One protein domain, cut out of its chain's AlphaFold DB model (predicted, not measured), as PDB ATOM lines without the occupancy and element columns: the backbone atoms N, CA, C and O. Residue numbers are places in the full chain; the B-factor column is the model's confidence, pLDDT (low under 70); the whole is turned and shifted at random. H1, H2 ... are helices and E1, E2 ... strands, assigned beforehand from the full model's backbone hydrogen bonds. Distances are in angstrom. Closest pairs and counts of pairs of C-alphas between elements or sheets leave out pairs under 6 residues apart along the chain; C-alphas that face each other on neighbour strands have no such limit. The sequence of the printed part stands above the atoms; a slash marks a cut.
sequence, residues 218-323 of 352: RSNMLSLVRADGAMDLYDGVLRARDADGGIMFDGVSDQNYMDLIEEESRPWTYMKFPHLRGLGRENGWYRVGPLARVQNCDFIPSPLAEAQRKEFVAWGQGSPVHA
ATOM      1  N   ARG A 218      13.155 -11.295 -50.188       94.44
ATOM      2  CA  ARG A 218      13.253 -12.433 -49.274       94.44
ATOM      3  C   ARG A 218      11.855 -12.932 -48.919       94.44
ATOM      4  O   ARG A 218      10.970 -12.122 -48.658       94.44
ATOM      5  N   SER A 219      11.637 -14.244 -48.936       94.25
ATOM      6  CA  SER A 219      10.326 -14.832 -48.648       94.25
ATOM      7  C   SER A 219      10.455 -16.233 -48.071       94.25
ATOM      8  O   SER A 219      11.369 -16.965 -48.442       94.25
ATOM      9  N   ASN A 220       9.504 -16.611 -47.217       97.50
ATOM     10  CA  ASN A 220       9.329 -17.995 -46.793       97.50
ATOM     11  C   ASN A 220       8.988 -18.879 -48.007       97.50
ATOM     12  O   ASN A 220       8.531 -18.399 -49.049       97.50
ATOM     13  N   MET A 221       9.172 -20.185 -47.886       98.06
ATOM     14  CA  MET A 221       8.919 -21.160 -48.945       98.06
ATOM     15  C   MET A 221       7.998 -22.251 -48.420       98.06
ATOM     16  O   MET A 221       8.206 -22.736 -47.314       98.06
ATOM     17  N   LEU A 222       7.003 -22.652 -49.212       98.56
ATOM     18  CA  LEU A 222       6.101 -23.759 -48.897       98.56
ATOM     19  C   LEU A 222       6.083 -24.754 -50.056       98.56
ATOM     20  O   LEU A 222       5.899 -24.377 -51.219       98.56
ATOM     21  N   SER A 223       6.227 -26.037 -49.743       98.56
ATOM     22  CA  SER A 223       6.004 -27.105 -50.712       98.56
ATOM     23  C   SER A 223       5.618 -28.420 -50.055       98.56
ATOM     24  O   SER A 223       5.700 -28.571 -48.840       98.56
ATOM     25  N   LEU A 224       5.241 -29.385 -50.893       98.62
ATOM     26  CA  LEU A 224       5.294 -30.789 -50.515       98.62
ATOM     27  C   LEU A 224       6.745 -31.288 -50.536       98.62
ATOM     28  O   LEU A 224       7.556 -30.812 -51.340       98.62
ATOM     29  N   VAL A 225       7.033 -32.243 -49.661       98.56
ATOM     30  CA  VAL A 225       8.212 -33.118 -49.670       98.56
ATOM     31  C   VAL A 225       7.770 -34.534 -49.303       98.56
ATOM     32  O   VAL A 225       6.762 -34.723 -48.622       98.56
ATOM     33  N   ARG A 226       8.509 -35.550 -49.740       97.62
ATOM     34  CA  ARG A 226       8.332 -36.920 -49.251       97.62
ATOM     35  C   ARG A 226       8.770 -37.000 -47.782       97.62
ATOM     36  O   ARG A 226       9.522 -36.153 -47.310       97.62
ATOM     37  N   ALA A 227       8.320 -38.022 -47.056       95.19
ATOM     38  CA  ALA A 227       8.634 -38.202 -45.633       95.19
ATOM     39  C   ALA A 227      10.143 -38.284 -45.316       95.19
ATOM     40  O   ALA A 227      10.550 -37.974 -44.204       95.19
ATOM     41  N   ASP A 228      10.974 -38.681 -46.282       97.12
ATOM     42  CA  ASP A 228      12.438 -38.696 -46.176       97.12
ATOM     43  C   ASP A 228      13.099 -37.391 -46.664       97.12
ATOM     44  O   ASP A 228      14.312 -37.346 -46.857       97.12
ATOM     45  N   GLY A 229      12.309 -36.344 -46.909       98.12
ATOM     46  CA  GLY A 229      12.774 -35.042 -47.379       98.12
ATOM     47  C   GLY A 229      12.936 -34.921 -48.895       98.12
ATOM     48  O   GLY A 229      13.258 -33.835 -49.388       98.12
ATOM     49  N   ALA A 230      12.708 -35.993 -49.657       98.62
ATOM     50  CA  ALA A 230      12.886 -35.964 -51.102       98.62
ATOM     51  C   ALA A 230      11.851 -35.085 -51.822       98.62
ATOM     52  O   ALA A 230      10.707 -34.947 -51.383       98.62
ATOM     53  N   MET A 231      12.211 -34.553 -52.991       98.81
ATOM     54  CA  MET A 231      11.225 -33.994 -53.914       98.81
ATOM     55  C   MET A 231      10.289 -35.100 -54.429       98.81
ATOM     56  O   MET A 231      10.741 -36.092 -54.997       98.81
ATOM     57  N   ASP A 232       8.982 -34.890 -54.278       98.50
ATOM     58  CA  ASP A 232       7.930 -35.629 -54.976       98.50
ATOM     59  C   ASP A 232       6.842 -34.625 -55.375       98.50
ATOM     60  O   ASP A 232       6.346 -33.849 -54.555       98.50
ATOM     61  N   LEU A 233       6.523 -34.580 -56.668       98.69
ATOM     62  CA  LEU A 233       5.554 -33.628 -57.211       98.69
ATOM     63  C   LEU A 233       4.106 -34.115 -57.064       98.69
ATOM     64  O   LEU A 233       3.187 -33.304 -57.161       98.69
ATOM     65  N   TYR A 234       3.892 -35.415 -56.842       98.62
ATOM     66  CA  TYR A 234       2.561 -36.024 -56.821       98.62
ATOM     67  C   TYR A 234       1.990 -36.202 -55.408       98.62
ATOM     68  O   TYR A 234       0.783 -36.029 -55.201       98.62
ATOM     69  N   ASP A 235       2.828 -36.565 -54.437       97.62
ATOM     70  CA  ASP A 235       2.396 -36.851 -53.069       97.62
ATOM     71  C   ASP A 235       3.454 -36.463 -52.038       97.62
ATOM     72  O   ASP A 235       4.636 -36.380 -52.357       97.62
ATOM     73  N   GLY A 236       3.032 -36.208 -50.801       97.06
ATOM     74  CA  GLY A 236       3.944 -35.823 -49.735       97.06
ATOM     75  C   GLY A 236       3.257 -35.119 -48.573       97.06
ATOM     76  O   GLY A 236       2.034 -35.082 -48.460       97.06
ATOM     77  N   VAL A 237       4.086 -34.538 -47.718       97.62
ATOM     78  CA  VAL A 237       3.716 -33.742 -46.548       97.62
ATOM     79  C   VAL A 237       4.149 -32.296 -46.754       97.62
ATOM     80  O   VAL A 237       5.099 -32.017 -47.487       97.62
ATOM     81  N   LEU A 238       3.443 -31.360 -46.130       98.31
ATOM     82  CA  LEU A 238       3.766 -29.943 -46.181       98.31
ATOM     83  C   LEU A 238       5.013 -29.652 -45.341       98.31
ATOM     84  O   LEU A 238       5.088 -30.004 -44.160       98.31
ATOM     85  N   ARG A 239       5.954 -28.932 -45.951       98.50
ATOM     86  CA  ARG A 239       7.130 -28.354 -45.301       98.50
ATOM     87  C   ARG A 239       7.218 -26.874 -45.628       98.50
ATOM     88  O   ARG A 239       7.088 -26.496 -46.798       98.50
ATOM     89  N   ALA A 240       7.522 -26.056 -44.626       98.19
ATOM     90  CA  ALA A 240       7.858 -24.654 -44.818       98.19
ATOM     91  C   ALA A 240       9.254 -24.321 -44.297       98.19
ATOM     92  O   ALA A 240       9.661 -24.784 -43.228       98.19
ATOM     93  N   ARG A 241       9.952 -23.458 -45.035       97.75
ATOM     94  CA  ARG A 241      11.185 -22.804 -44.597       97.75
ATOM     95  C   ARG A 241      10.992 -21.298 -44.559       97.75
ATOM     96  O   ARG A 241      10.254 -20.751 -45.381       97.75
ATOM     97  N   ASP A 242      11.659 -20.638 -43.629       97.25
ATOM     98  CA  ASP A 242      11.734 -19.184 -43.614       97.25
ATOM     99  C   ASP A 242      12.648 -18.659 -44.740       97.25
ATOM    100  O   ASP A 242      13.205 -19.418 -45.542       97.25
ATOM    101  N   ALA A 243      12.796 -17.338 -44.828       96.38
ATOM    102  CA  ALA A 243      13.651 -16.719 -45.836       96.38
ATOM    103  C   ALA A 243      15.156 -17.019 -45.668       96.38
ATOM    104  O   ALA A 243      15.912 -16.863 -46.628       96.38
ATOM    105  N   ASP A 244      15.603 -17.435 -44.486       96.38
ATOM    106  CA  ASP A 244      16.986 -17.823 -44.194       96.38
ATOM    107  C   ASP A 244      17.229 -19.323 -44.426       96.38
ATOM    108  O   ASP A 244      18.369 -19.782 -44.418       96.38
ATOM    109  N   GLY A 245      16.170 -20.081 -44.723       96.12
ATOM    110  CA  GLY A 245      16.220 -21.519 -44.965       96.12
ATOM    111  C   GLY A 245      15.991 -22.353 -43.705       96.12
ATOM    112  O   GLY A 245      16.050 -23.584 -43.784       96.12
ATOM    113  N   GLY A 246      15.696 -21.722 -42.566       97.31
ATOM    114  CA  GLY A 246      15.308 -22.392 -41.330       97.31
ATOM    115  C   GLY A 246      13.976 -23.121 -41.498       97.31
ATOM    116  O   GLY A 246      13.039 -22.582 -42.079       97.31
ATOM    117  N   ILE A 247      13.884 -24.369 -41.028       97.50
ATOM    118  CA  ILE A 247      12.631 -25.138 -41.080       97.50
ATOM    119  C   ILE A 247      11.649 -24.534 -40.078       97.50
ATOM    120  O   ILE A 247      11.918 -24.505 -38.881       97.50
ATOM    121  N   MET A 248      10.495 -24.093 -40.573       96.69
ATOM    122  CA  MET A 248       9.412 -23.580 -39.734       96.69
ATOM    123  C   MET A 248       8.485 -24.700 -39.269       96.69
ATOM    124  O   MET A 248       8.091 -24.757 -38.109       96.69
ATOM    125  N   PHE A 249       8.129 -25.589 -40.192       96.75
ATOM    126  CA  PHE A 249       7.448 -26.841 -39.901       96.75
ATOM    127  C   PHE A 249       7.782 -27.860 -40.983       96.75
ATOM    128  O   PHE A 249       8.092 -27.507 -42.125       96.75
ATOM    129  N   ASP A 250       7.682 -29.128 -40.615       97.50
ATOM    130  CA  ASP A 250       7.977 -30.258 -41.477       97.50
ATOM    131  C   ASP A 250       7.040 -31.419 -41.147       97.50
ATOM    132  O   ASP A 250       6.580 -31.548 -40.011       97.50
ATOM    133  N   GLY A 251       6.734 -32.253 -42.137       95.62
ATOM    134  CA  GLY A 251       5.913 -33.439 -41.915       95.62
ATOM    135  C   GLY A 251       4.419 -33.183 -41.709       95.62
ATOM    136  O   GLY A 251       3.712 -34.103 -41.296       95.62
ATOM    137  N   VAL A 252       3.902 -31.977 -41.977       96.06
ATOM    138  CA  VAL A 252       2.487 -31.682 -41.706       96.06
ATOM    139  C   VAL A 252       1.594 -32.267 -42.798       96.06
ATOM    140  O   VAL A 252       1.843 -32.082 -43.987       96.06
ATOM    141  N   SER A 253       0.528 -32.969 -42.407       96.12
ATOM    142  CA  SER A 253      -0.436 -33.505 -43.368       96.12
ATOM    143  C   SER A 253      -1.110 -32.383 -44.160       96.12
ATOM    144  O   SER A 253      -1.596 -31.405 -43.593       96.12
ATOM    145  N   ASP A 254      -1.209 -32.575 -45.474       94.06
ATOM    146  CA  ASP A 254      -1.965 -31.712 -46.381       94.06
ATOM    147  C   ASP A 254      -3.467 -31.652 -46.048       94.06
ATOM    148  O   ASP A 254      -4.147 -30.709 -46.437       94.06
ATOM    149  N   GLN A 255      -3.984 -32.614 -45.277       95.75
ATOM    150  CA  GLN A 255      -5.372 -32.615 -44.809       95.75
ATOM    151  C   GLN A 255      -5.649 -31.534 -43.758       95.75
ATOM    152  O   GLN A 255      -6.789 -31.103 -43.618       95.75
ATOM    153  N   ASN A 256      -4.610 -31.051 -43.074       94.69
ATOM    154  CA  ASN A 256      -4.721 -30.035 -42.027       94.69
ATOM    155  C   ASN A 256      -4.347 -28.636 -42.549       94.69
ATOM    156  O   ASN A 256      -4.010 -27.740 -41.778       94.69
ATOM    157  N   TYR A 257      -4.367 -28.421 -43.872       96.44
ATOM    158  CA  TYR A 257      -3.895 -27.165 -44.463       96.44
ATOM    159  C   TYR A 257      -4.683 -25.931 -43.985       96.44
ATOM    160  O   TYR A 257      -4.123 -24.840 -43.948       96.44
ATOM    161  N   MET A 258      -5.950 -26.095 -43.585       96.31
ATOM    162  CA  MET A 258      -6.808 -25.010 -43.080       96.31
ATOM    163  C   MET A 258      -6.341 -24.446 -41.727       96.31
ATOM    164  O   MET A 258      -6.578 -23.270 -41.427       96.31
ATOM    165  N   ASP A 259      -5.635 -25.259 -40.938       95.94
ATOM    166  CA  ASP A 259      -5.019 -24.831 -39.678       95.94
ATOM    167  C   ASP A 259      -3.742 -24.016 -39.936       95.94
ATOM    168  O   ASP A 259      -3.353 -23.169 -39.130       95.94
ATOM    169  N   LEU A 260      -3.104 -24.241 -41.088       96.31
ATOM    170  CA  LEU A 260      -1.826 -23.639 -41.461       96.31
ATOM    171  C   LEU A 260      -1.963 -22.381 -42.318       96.31
ATOM    172  O   LEU A 260      -1.165 -21.455 -42.169       96.31
ATOM    173  N   ILE A 261      -2.917 -22.362 -43.248       97.94
ATOM    174  CA  ILE A 261      -3.014 -21.359 -44.310       97.94
ATOM    175  C   ILE A 261      -4.280 -20.533 -44.114       97.94
ATOM    176  O   ILE A 261      -5.380 -21.060 -43.959       97.94
ATOM    177  N   GLU A 262      -4.115 -19.217 -44.172       97.62
ATOM    178  CA  GLU A 262      -5.206 -18.255 -44.175       97.62
ATOM    179  C   GLU A 262      -5.148 -17.407 -45.444       97.62
ATOM    180  O   GLU A 262      -4.078 -16.981 -45.880       97.62
ATOM    181  N   GLU A 263      -6.306 -17.160 -46.052       97.94
ATOM    182  CA  GLU A 263      -6.413 -16.383 -47.282       97.94
ATOM    183  C   GLU A 263      -7.086 -15.037 -47.035       97.94
ATOM    184  O   GLU A 263      -8.180 -14.964 -46.477       97.94
ATOM    185  N   GLU A 264      -6.479 -13.964 -47.537       95.75
ATOM    186  CA  GLU A 264      -7.040 -12.621 -47.420       95.75
ATOM    187  C   GLU A 264      -7.451 -12.047 -48.780       95.75
ATOM    188  O   GLU A 264      -6.794 -12.275 -49.798       95.75
ATOM    189  N   SER A 265      -8.517 -11.248 -48.810       96.62
ATOM    190  CA  SER A 265      -8.960 -10.546 -50.013       96.62
ATOM    191  C   SER A 265      -8.411  -9.118 -50.082       96.62
ATOM    192  O   SER A 265      -8.039  -8.484 -49.087       96.62
ATOM    193  N   ARG A 266      -8.336  -8.582 -51.302       95.94
ATOM    194  CA  ARG A 266      -8.010  -7.176 -51.553       95.94
ATOM    195  C   ARG A 266      -9.073  -6.569 -52.457       95.94
ATOM    196  O   ARG A 266      -9.455  -7.206 -53.430       95.94
ATOM    197  N   PRO A 267      -9.480  -5.309 -52.235       97.19
ATOM    198  CA  PRO A 267     -10.550  -4.689 -53.021       97.19
ATOM    199  C   PRO A 267     -10.177  -4.445 -54.495       97.19
ATOM    200  O   PRO A 267     -11.016  -4.036 -55.286       97.19
ATOM    201  N   TRP A 268      -8.915  -4.652 -54.873       95.62
ATOM    202  CA  TRP A 268      -8.384  -4.327 -56.196       95.62
ATOM    203  C   TRP A 268      -8.058  -5.555 -57.056       95.62
ATOM    204  O   TRP A 268      -7.568  -5.379 -58.173       95.62
ATOM    205  N   THR A 269      -8.293  -6.781 -56.582       97.44
ATOM    206  CA  THR A 269      -8.097  -8.001 -57.381       97.44
ATOM    207  C   THR A 269      -8.939  -9.162 -56.856       97.44
ATOM    208  O   THR A 269      -9.189  -9.251 -55.659       97.44
ATOM    209  N   TYR A 270      -9.343 -10.072 -57.747       97.12
ATOM    210  CA  TYR A 270     -10.016 -11.311 -57.352       97.12
ATOM    211  C   TYR A 270      -9.075 -12.373 -56.774       97.12
ATOM    212  O   TYR A 270      -9.541 -13.284 -56.096       97.12
ATOM    213  N   MET A 271      -7.764 -12.281 -57.026       97.88
ATOM    214  CA  MET A 271      -6.806 -13.232 -56.462       97.88
ATOM    215  C   MET A 271      -6.590 -12.942 -54.976       97.88
ATOM    216  O   MET A 271      -6.302 -11.809 -54.591       97.88
ATOM    217  N   LYS A 272      -6.742 -13.974 -54.147       97.94
ATOM    218  CA  LYS A 272      -6.505 -13.902 -52.703       97.94
ATOM    219  C   LYS A 272      -5.002 -13.848 -52.387       97.94
ATOM    220  O   LYS A 272      -4.158 -14.108 -53.243       97.94
ATOM    221  N   PHE A 273      -4.679 -13.512 -51.142       97.62
ATOM    222  CA  PHE A 273      -3.322 -13.382 -50.611       97.62
ATOM    223  C   PHE A 273      -3.135 -14.390 -49.470       97.62
ATOM    224  O   PHE A 273      -3.424 -14.053 -48.317       97.62
ATOM    225  N   PRO A 274      -2.719 -15.632 -49.777       97.81
ATOM    226  CA  PRO A 274      -2.492 -16.642 -48.758       97.81
ATOM    227  C   PRO A 274      -1.246 -16.326 -47.922       97.81
ATOM    228  O   PRO A 274      -0.254 -15.790 -48.426       97.81
ATOM    229  N   HIS A 275      -1.300 -16.669 -46.641       97.62
ATOM    230  CA  HIS A 275      -0.187 -16.568 -45.704       97.62
ATOM    231  C   HIS A 275      -0.276 -17.662 -44.635       97.62
ATOM    232  O   HIS A 275      -1.328 -18.270 -44.432       97.62
ATOM    233  N   LEU A 276       0.841 -17.926 -43.960       97.38
ATOM    234  CA  LEU A 276       0.886 -18.837 -42.822       97.38
ATOM    235  C   LEU A 276       0.174 -18.199 -41.627       97.38
ATOM    236  O   LEU A 276       0.625 -17.173 -41.113       97.38
ATOM    237  N   ARG A 277      -0.912 -18.829 -41.169       96.62
ATOM    238  CA  ARG A 277      -1.784 -18.336 -40.093       96.62
ATOM    239  C   ARG A 277      -0.993 -17.968 -38.837       96.62
ATOM    240  O   ARG A 277      -1.165 -16.881 -38.297       96.62
ATOM    241  N   GLY A 278      -0.075 -18.839 -38.411       95.19
ATOM    242  CA  GLY A 278       0.721 -18.647 -37.191       95.19
ATOM    243  C   GLY A 278       1.681 -17.448 -37.213       95.19
ATOM    244  O   GLY A 278       2.103 -17.001 -36.153       95.19
ATOM    245  N   LEU A 279       2.010 -16.908 -38.393       95.31
ATOM    246  CA  LEU A 279       2.857 -15.717 -38.536       95.31
ATOM    247  C   LEU A 279       2.066 -14.436 -38.832       95.31
ATOM    248  O   LEU A 279       2.638 -13.342 -38.848       95.31
ATOM    249  N   GLY A 280       0.767 -14.568 -39.101       94.88
ATOM    250  CA  GLY A 280      -0.079 -13.475 -39.553       94.88
ATOM    251  C   GLY A 280       0.323 -12.913 -40.919       94.88
ATOM    252  O   GLY A 280       1.292 -13.319 -41.564       94.88
ATOM    253  N   ARG A 281      -0.461 -11.947 -41.383       91.75
ATOM    254  CA  ARG A 281      -0.361 -11.376 -42.729       91.75
ATOM    255  C   ARG A 281       1.005 -10.765 -43.043       91.75
ATOM    256  O   ARG A 281       1.463 -10.899 -44.167       91.75
ATOM    257  N   GLU A 282       1.620 -10.043 -42.110       91.62
ATOM    258  CA  GLU A 282       2.819  -9.241 -42.404       91.62
ATOM    259  C   GLU A 282       4.074 -10.096 -42.603       91.62
ATOM    260  O   GLU A 282       4.902  -9.778 -43.452       91.62
ATOM    261  N   ASN A 283       4.180 -11.207 -41.868       93.88
ATOM    262  CA  ASN A 283       5.369 -12.064 -41.856       93.88
ATOM    263  C   ASN A 283       5.119 -13.454 -42.461       93.88
ATOM    264  O   ASN A 283       6.062 -14.183 -42.757       93.88
ATOM    265  N   GLY A 284       3.855 -13.838 -42.649       96.19
ATOM    266  CA  GLY A 284       3.457 -15.175 -43.080       96.19
ATOM    267  C   GLY A 284       3.428 -15.398 -44.587       96.19
ATOM    268  O   GLY A 284       3.054 -16.491 -45.006       96.19
ATOM    269  N   TRP A 285       3.778 -14.416 -45.422       96.00
ATOM    270  CA  TRP A 285       3.812 -14.628 -46.872       96.00
ATOM    271  C   TRP A 285       4.881 -15.643 -47.262       96.00
ATOM    272  O   TRP A 285       5.997 -15.643 -46.738       96.00
ATOM    273  N   TYR A 286       4.549 -16.475 -48.240       97.62
ATOM    274  CA  TYR A 286       5.442 -17.501 -48.746       97.62
ATOM    275  C   TYR A 286       5.364 -17.603 -50.265       97.62
ATOM    276  O   TYR A 286       4.410 -17.169 -50.915       97.62
ATOM    277  N   ARG A 287       6.389 -18.225 -50.831       97.56
ATOM    278  CA  ARG A 287       6.469 -18.609 -52.230       97.56
ATOM    279  C   ARG A 287       6.204 -20.096 -52.397       97.56
ATOM    280  O   ARG A 287       6.585 -20.918 -51.568       97.56
ATOM    281  N   VAL A 288       5.609 -20.423 -53.537       98.69
ATOM    282  CA  VAL A 288       5.471 -21.787 -54.055       98.69
ATOM    283  C   VAL A 288       6.109 -21.870 -55.446       98.69
ATOM    284  O   VAL A 288       6.622 -20.879 -55.980       98.69
ATOM    285  N   GLY A 289       6.059 -23.050 -56.058       98.56
ATOM    286  CA  GLY A 289       6.578 -23.289 -57.402       98.56
ATOM    287  C   GLY A 289       8.040 -23.745 -57.410       98.56
ATOM    288  O   GLY A 289       8.572 -24.096 -56.357       98.56
ATOM    289  N   PRO A 290       8.690 -23.751 -58.589       98.75
ATOM    290  CA  PRO A 290       9.979 -24.412 -58.762       98.75
ATOM    291  C   PRO A 290      11.074 -23.922 -57.813       98.75
ATOM    292  O   PRO A 290      11.742 -24.731 -57.181       98.75
ATOM    293  N   LEU A 291      11.216 -22.600 -57.654       98.31
ATOM    294  CA  LEU A 291      12.249 -22.023 -56.789       98.31
ATOM    295  C   LEU A 291      12.097 -22.457 -55.326       98.31
ATOM    296  O   LEU A 291      13.098 -22.703 -54.659       98.31
ATOM    297  N   ALA A 292      10.855 -22.562 -54.846       98.44
ATOM    298  CA  ALA A 292      10.568 -23.039 -53.500       98.44
ATOM    299  C   ALA A 292      10.887 -24.535 -53.383       98.44
ATOM    300  O   ALA A 292      11.673 -24.930 -52.533       98.44
ATOM    301  N   ARG A 293      10.348 -25.377 -54.274       98.81
ATOM    302  CA  ARG A 293      10.502 -26.842 -54.204       98.81
ATOM    303  C   ARG A 293      11.952 -27.314 -54.283       98.81
ATOM    304  O   ARG A 293      12.363 -28.137 -53.471       98.81
ATOM    305  N   VAL A 294      12.729 -26.768 -55.218       98.62
ATOM    306  CA  VAL A 294      14.145 -27.126 -55.440       98.62
ATOM    307  C   VAL A 294      15.015 -26.837 -54.210       98.62
ATOM    308  O   VAL A 294      15.998 -27.534 -53.985       98.62
ATOM    309  N   GLN A 295      14.645 -25.850 -53.392       97.44
ATOM    310  CA  GLN A 295      15.400 -25.465 -52.192       97.44
ATOM    311  C   GLN A 295      14.815 -26.031 -50.895       97.44
ATOM    312  O   GLN A 295      15.526 -26.158 -49.904       97.44
ATOM    313  N   ASN A 296      13.519 -26.352 -50.884       97.88
ATOM    314  CA  ASN A 296      12.822 -26.833 -49.695       97.88
ATOM    315  C   ASN A 296      12.968 -28.353 -49.490       97.88
ATOM    316  O   ASN A 296      12.941 -28.820 -48.345       97.88
ATOM    317  N   CYS A 297      13.149 -29.112 -50.580       98.50
ATOM    318  CA  CYS A 297      13.528 -30.525 -50.522       98.50
ATOM    319  C   CYS A 297      14.984 -30.707 -50.070       98.50
ATOM    320  O   CYS A 297      15.856 -29.885 -50.362       98.50
ATOM    321  N   ASP A 298      15.250 -31.818 -49.387       98.44
ATOM    322  CA  ASP A 298      16.599 -32.172 -48.943       98.44
ATOM    323  C   ASP A 298      17.424 -32.752 -50.100       98.44
ATOM    324  O   ASP A 298      18.628 -32.495 -50.193       98.44
ATOM    325  N   PHE A 299      16.767 -33.462 -51.024       98.81
ATOM    326  CA  PHE A 299      17.338 -33.967 -52.274       98.81
ATOM    327  C   PHE A 299      16.257 -34.225 -53.337       98.81
ATOM    328  O   PHE A 299      15.078 -34.406 -53.027       98.81
ATOM    329  N   ILE A 300      16.660 -34.275 -54.603       98.88
ATOM    330  CA  ILE A 300      15.860 -34.791 -55.714       98.88
ATOM    331  C   ILE A 300      16.246 -36.264 -55.939       98.88
ATOM    332  O   ILE A 300      17.430 -36.566 -56.058       98.88
ATOM    333  N   PRO A 301      15.293 -37.215 -56.004       98.50
ATOM    334  CA  PRO A 301      15.607 -38.634 -56.220       98.50
ATOM    335  C   PRO A 301      16.276 -38.959 -57.559       98.50
ATOM    336  O   PRO A 301      16.897 -40.008 -57.695       98.50
ATOM    337  N   SER A 302      16.120 -38.086 -58.552       98.75
ATOM    338  CA  SER A 302      16.669 -38.276 -59.891       98.75
ATOM    339  C   SER A 302      18.120 -37.775 -59.970       98.75
ATOM    340  O   SER A 302      18.355 -36.596 -59.687       98.75
ATOM    341  N   PRO A 303      19.101 -38.631 -60.324       98.69
ATOM    342  CA  PRO A 303      20.521 -38.308 -60.187       98.69
ATOM    343  C   PRO A 303      20.991 -37.083 -60.977       98.69
ATOM    344  O   PRO A 303      21.781 -36.295 -60.449       98.69
ATOM    345  N   LEU A 304      20.533 -36.902 -62.222       98.81
ATOM    346  CA  LEU A 304      20.975 -35.769 -63.040       98.81
ATOM    347  C   LEU A 304      20.384 -34.464 -62.501       98.81
ATOM    348  O   LEU A 304      21.109 -33.485 -62.317       98.81
ATOM    349  N   ALA A 305      19.089 -34.455 -62.180       98.88
ATOM    350  CA  ALA A 305      18.439 -33.303 -61.569       98.88
ATOM    351  C   ALA A 305      19.022 -32.949 -60.190       98.88
ATOM    352  O   ALA A 305      19.161 -31.767 -59.874       98.88
ATOM    353  N   GLU A 306      19.418 -33.937 -59.383       98.88
ATOM    354  CA  GLU A 306      20.057 -33.697 -58.085       98.88
ATOM    355  C   GLU A 306      21.427 -33.038 -58.220       98.88
ATOM    356  O   GLU A 306      21.745 -32.124 -57.456       98.88
ATOM    357  N   ALA A 307      22.230 -33.452 -59.203       98.81
ATOM    358  CA  ALA A 307      23.494 -32.783 -59.492       98.81
ATOM    359  C   ALA A 307      23.261 -31.295 -59.809       98.81
ATOM    360  O   ALA A 307      23.891 -30.423 -59.208       98.81
ATOM    361  N   GLN A 308      22.270 -30.999 -60.655       98.75
ATOM    362  CA  GLN A 308      21.906 -29.624 -61.009       98.75
ATOM    363  C   GLN A 308      21.340 -28.831 -59.822       98.75
ATOM    364  O   GLN A 308      21.627 -27.642 -59.674       98.75
ATOM    365  N   ARG A 309      20.574 -29.473 -58.931       98.69
ATOM    366  CA  ARG A 309      20.093 -28.846 -57.692       98.69
ATOM    367  C   ARG A 309      21.239 -28.474 -56.763       98.69
ATOM    368  O   ARG A 309      21.225 -27.371 -56.226       98.69
ATOM    369  N   LYS A 310      22.223 -29.355 -56.565       98.56
ATOM    370  CA  LYS A 310      23.383 -29.061 -55.707       98.56
ATOM    371  C   LYS A 310      24.151 -27.842 -56.206       98.56
ATOM    372  O   LYS A 310      24.510 -26.985 -55.404       98.56
ATOM    373  N   GLU A 311      24.336 -27.723 -57.519       98.06
ATOM    374  CA  GLU A 311      24.938 -26.533 -58.124       98.06
ATOM    375  C   GLU A 311      24.085 -25.274 -57.913       98.06
ATOM    376  O   GLU A 311      24.615 -24.221 -57.561       98.06
ATOM    377  N   PHE A 312      22.762 -25.385 -58.065       97.88
ATOM    378  CA  PHE A 312      21.832 -24.284 -57.808       97.88
ATOM    379  C   PHE A 312      21.852 -23.820 -56.343       97.88
ATOM    380  O   PHE A 312      21.882 -22.624 -56.072       97.88
ATOM    381  N   VAL A 313      21.867 -24.747 -55.385       96.62
ATOM    382  CA  VAL A 313      21.965 -24.421 -53.952       96.62
ATOM    383  C   VAL A 313      23.324 -23.794 -53.631       96.62
ATOM    384  O   VAL A 313      23.387 -22.812 -52.893       96.62
ATOM    385  N   ALA A 314      24.410 -24.298 -54.226       96.50
ATOM    386  CA  ALA A 314      25.744 -23.719 -54.067       96.50
ATOM    387  C   ALA A 314      25.841 -22.282 -54.616       96.50
ATOM    388  O   ALA A 314      26.571 -21.468 -54.050       96.50
ATOM    389  N   TRP A 315      25.067 -21.938 -55.658       95.00
ATOM    390  CA  TRP A 315      24.965 -20.567 -56.180       95.00
ATOM    391  C   TRP A 315      24.510 -19.561 -55.116       95.00
ATOM    392  O   TRP A 315      24.944 -18.413 -55.122       95.00
ATOM    393  N   GLY A 316      23.681 -19.999 -54.165       93.44
ATOM    394  CA  GLY A 316      23.212 -19.179 -53.050       93.44
ATOM    395  C   GLY A 316      24.265 -18.877 -51.976       93.44
ATOM    396  O   GLY A 316      23.969 -18.143 -51.036       93.44
ATOM    397  N   GLN A 317      25.483 -19.429 -52.086       93.38
ATOM    398  CA  GLN A 317      26.616 -19.165 -51.182       93.38
ATOM    399  C   GLN A 317      26.277 -19.353 -49.690       93.38
ATOM    400  O   GLN A 317      26.684 -18.572 -48.834       93.38
ATOM    401  N   GLY A 318      25.515 -20.405 -49.374       89.25
ATOM    402  CA  GLY A 318      25.093 -20.718 -48.003       89.25
ATOM    403  C   GLY A 318      23.782 -20.056 -47.567       89.25
ATOM    404  O   GLY A 318      23.391 -20.209 -46.416       89.25
ATOM    405  N   SER A 319      23.086 -19.349 -48.462       93.94
ATOM    406  CA  SER A 319      21.737 -18.813 -48.243       93.94
ATOM    407  C   SER A 319      20.770 -19.249 -49.352       93.94
ATOM    408  O   SER A 319      21.211 -19.523 -50.470       93.94
ATOM    409  N   PRO A 320      19.447 -19.282 -49.102       96.31
ATOM    410  CA  PRO A 320      18.482 -19.534 -50.163       96.31
ATOM    411  C   PRO A 320      18.528 -18.460 -51.262       96.31
ATOM    412  O   PRO A 320      18.610 -17.258 -50.999       96.31
ATOM    413  N   VAL A 321      18.413 -18.897 -52.514       96.25
ATOM    414  CA  VAL A 321      18.287 -18.047 -53.696       96.25
ATOM    415  C   VAL A 321      16.875 -17.465 -53.749       96.25
ATOM    416  O   VAL A 321      15.885 -18.180 -53.930       96.25
ATOM    417  N   HIS A 322      16.786 -16.138 -53.635       96.06
ATOM    418  CA  HIS A 322      15.522 -15.380 -53.642       96.06
ATOM    419  C   HIS A 322      15.248 -14.620 -54.941       96.06
ATOM    420  O   HIS A 322      14.191 -13.996 -55.082       96.06
ATOM    421  N   ALA A 323      16.178 -14.672 -55.891       95.62
ATOM    422  CA  ALA A 323      16.084 -13.951 -57.147       95.62
ATOM    423  C   ALA A 323      14.869 -14.401 -57.976       95.62
ATOM    424  O   ALA A 323      14.676 -15.587 -58.246       95.62
TER     425      ALA A 323
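AT A GLANCE: This is residues 218 to 323 of the 352 residues of the protein "Coenzyme F420-reducing hydrogenase alpha subunit" of Paraburkholderia bryophila (UniProt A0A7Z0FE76). A small twisted sheet, E1 E2 E3, forms the middle, with H3 over one face and H1 on the other; the hairpin E4 E5 and H2 lie towards one end of the long axis, and H4, beyond H3, lies at the other. The 106 printed residues hold five named strands and four named helices, in the order E1 E2 E3 H1 E4 E5 H2 H3 H4, of mixed class. Both sheets are antiparallel; E1 E2 E3 is a meander, each strand the antiparallel neighbour of the one before. The whole is compact, with a radius of gyration of the C-alphas of 14.4 A, and spans 45 by 29 by 24 A.

HOW THE PARTS SIT: Start at E1, residues 220 to 225, a hairpin with E2, residues 237 to 241; N 223 and O 239 are 3.1 A apart. E2 forms a hairpin with E3, residues 247 to 252; N 240 and O 249 are 2.9 A apart. H1, residues 254 to 260, is on this sheet at a height of 8.1 A. Next find the hairpin of E4, residues 261 to 266, and E5, residues 269 to 276, with N 273 and O 264 2.8 A apart. H2, residues 277 to 283, only just touches H1, with 3 pairs of C-alphas within 8 A, the closest those of Leu 260 and Arg 277, 5.5 A. H3, residues 290 to 296, is on the opposite face from H1; its closest C-alpha to E1 is Ala 292, 5.2 A from that of Met 221. H4, residues 303 to 315, only just touches H3, with its residues 309 to 313 alone and 3 pairs of C-alphas within 8 A, the closest those of Val 294 and Arg 309, 6.6 A, about perpendicular at 84 degrees. Every O i to N i+4 pair is within hydrogen-bond range in H4, 2 of 3 in H3, and 0 of 3 in H1 and H2, where 3 of 4 and 1 of 4 O i to N i+3 pairs are.

IN THESE COORDINATES: Find C-alpha 220 at (9.329, -17.995, -46.793), where E1 begins; E5 measures 20.3 A and H4 18.7 A, ending at C-alpha 315 at (24.965, -20.567, -56.180).

THE WHOLE: The C-alphas of Pro 267 and Pro 303, the two farthest apart, are 46.3 A apart. The printed part has no cut, the link E1 to E2 is long, and no printed residue is under 70 in pLDDT.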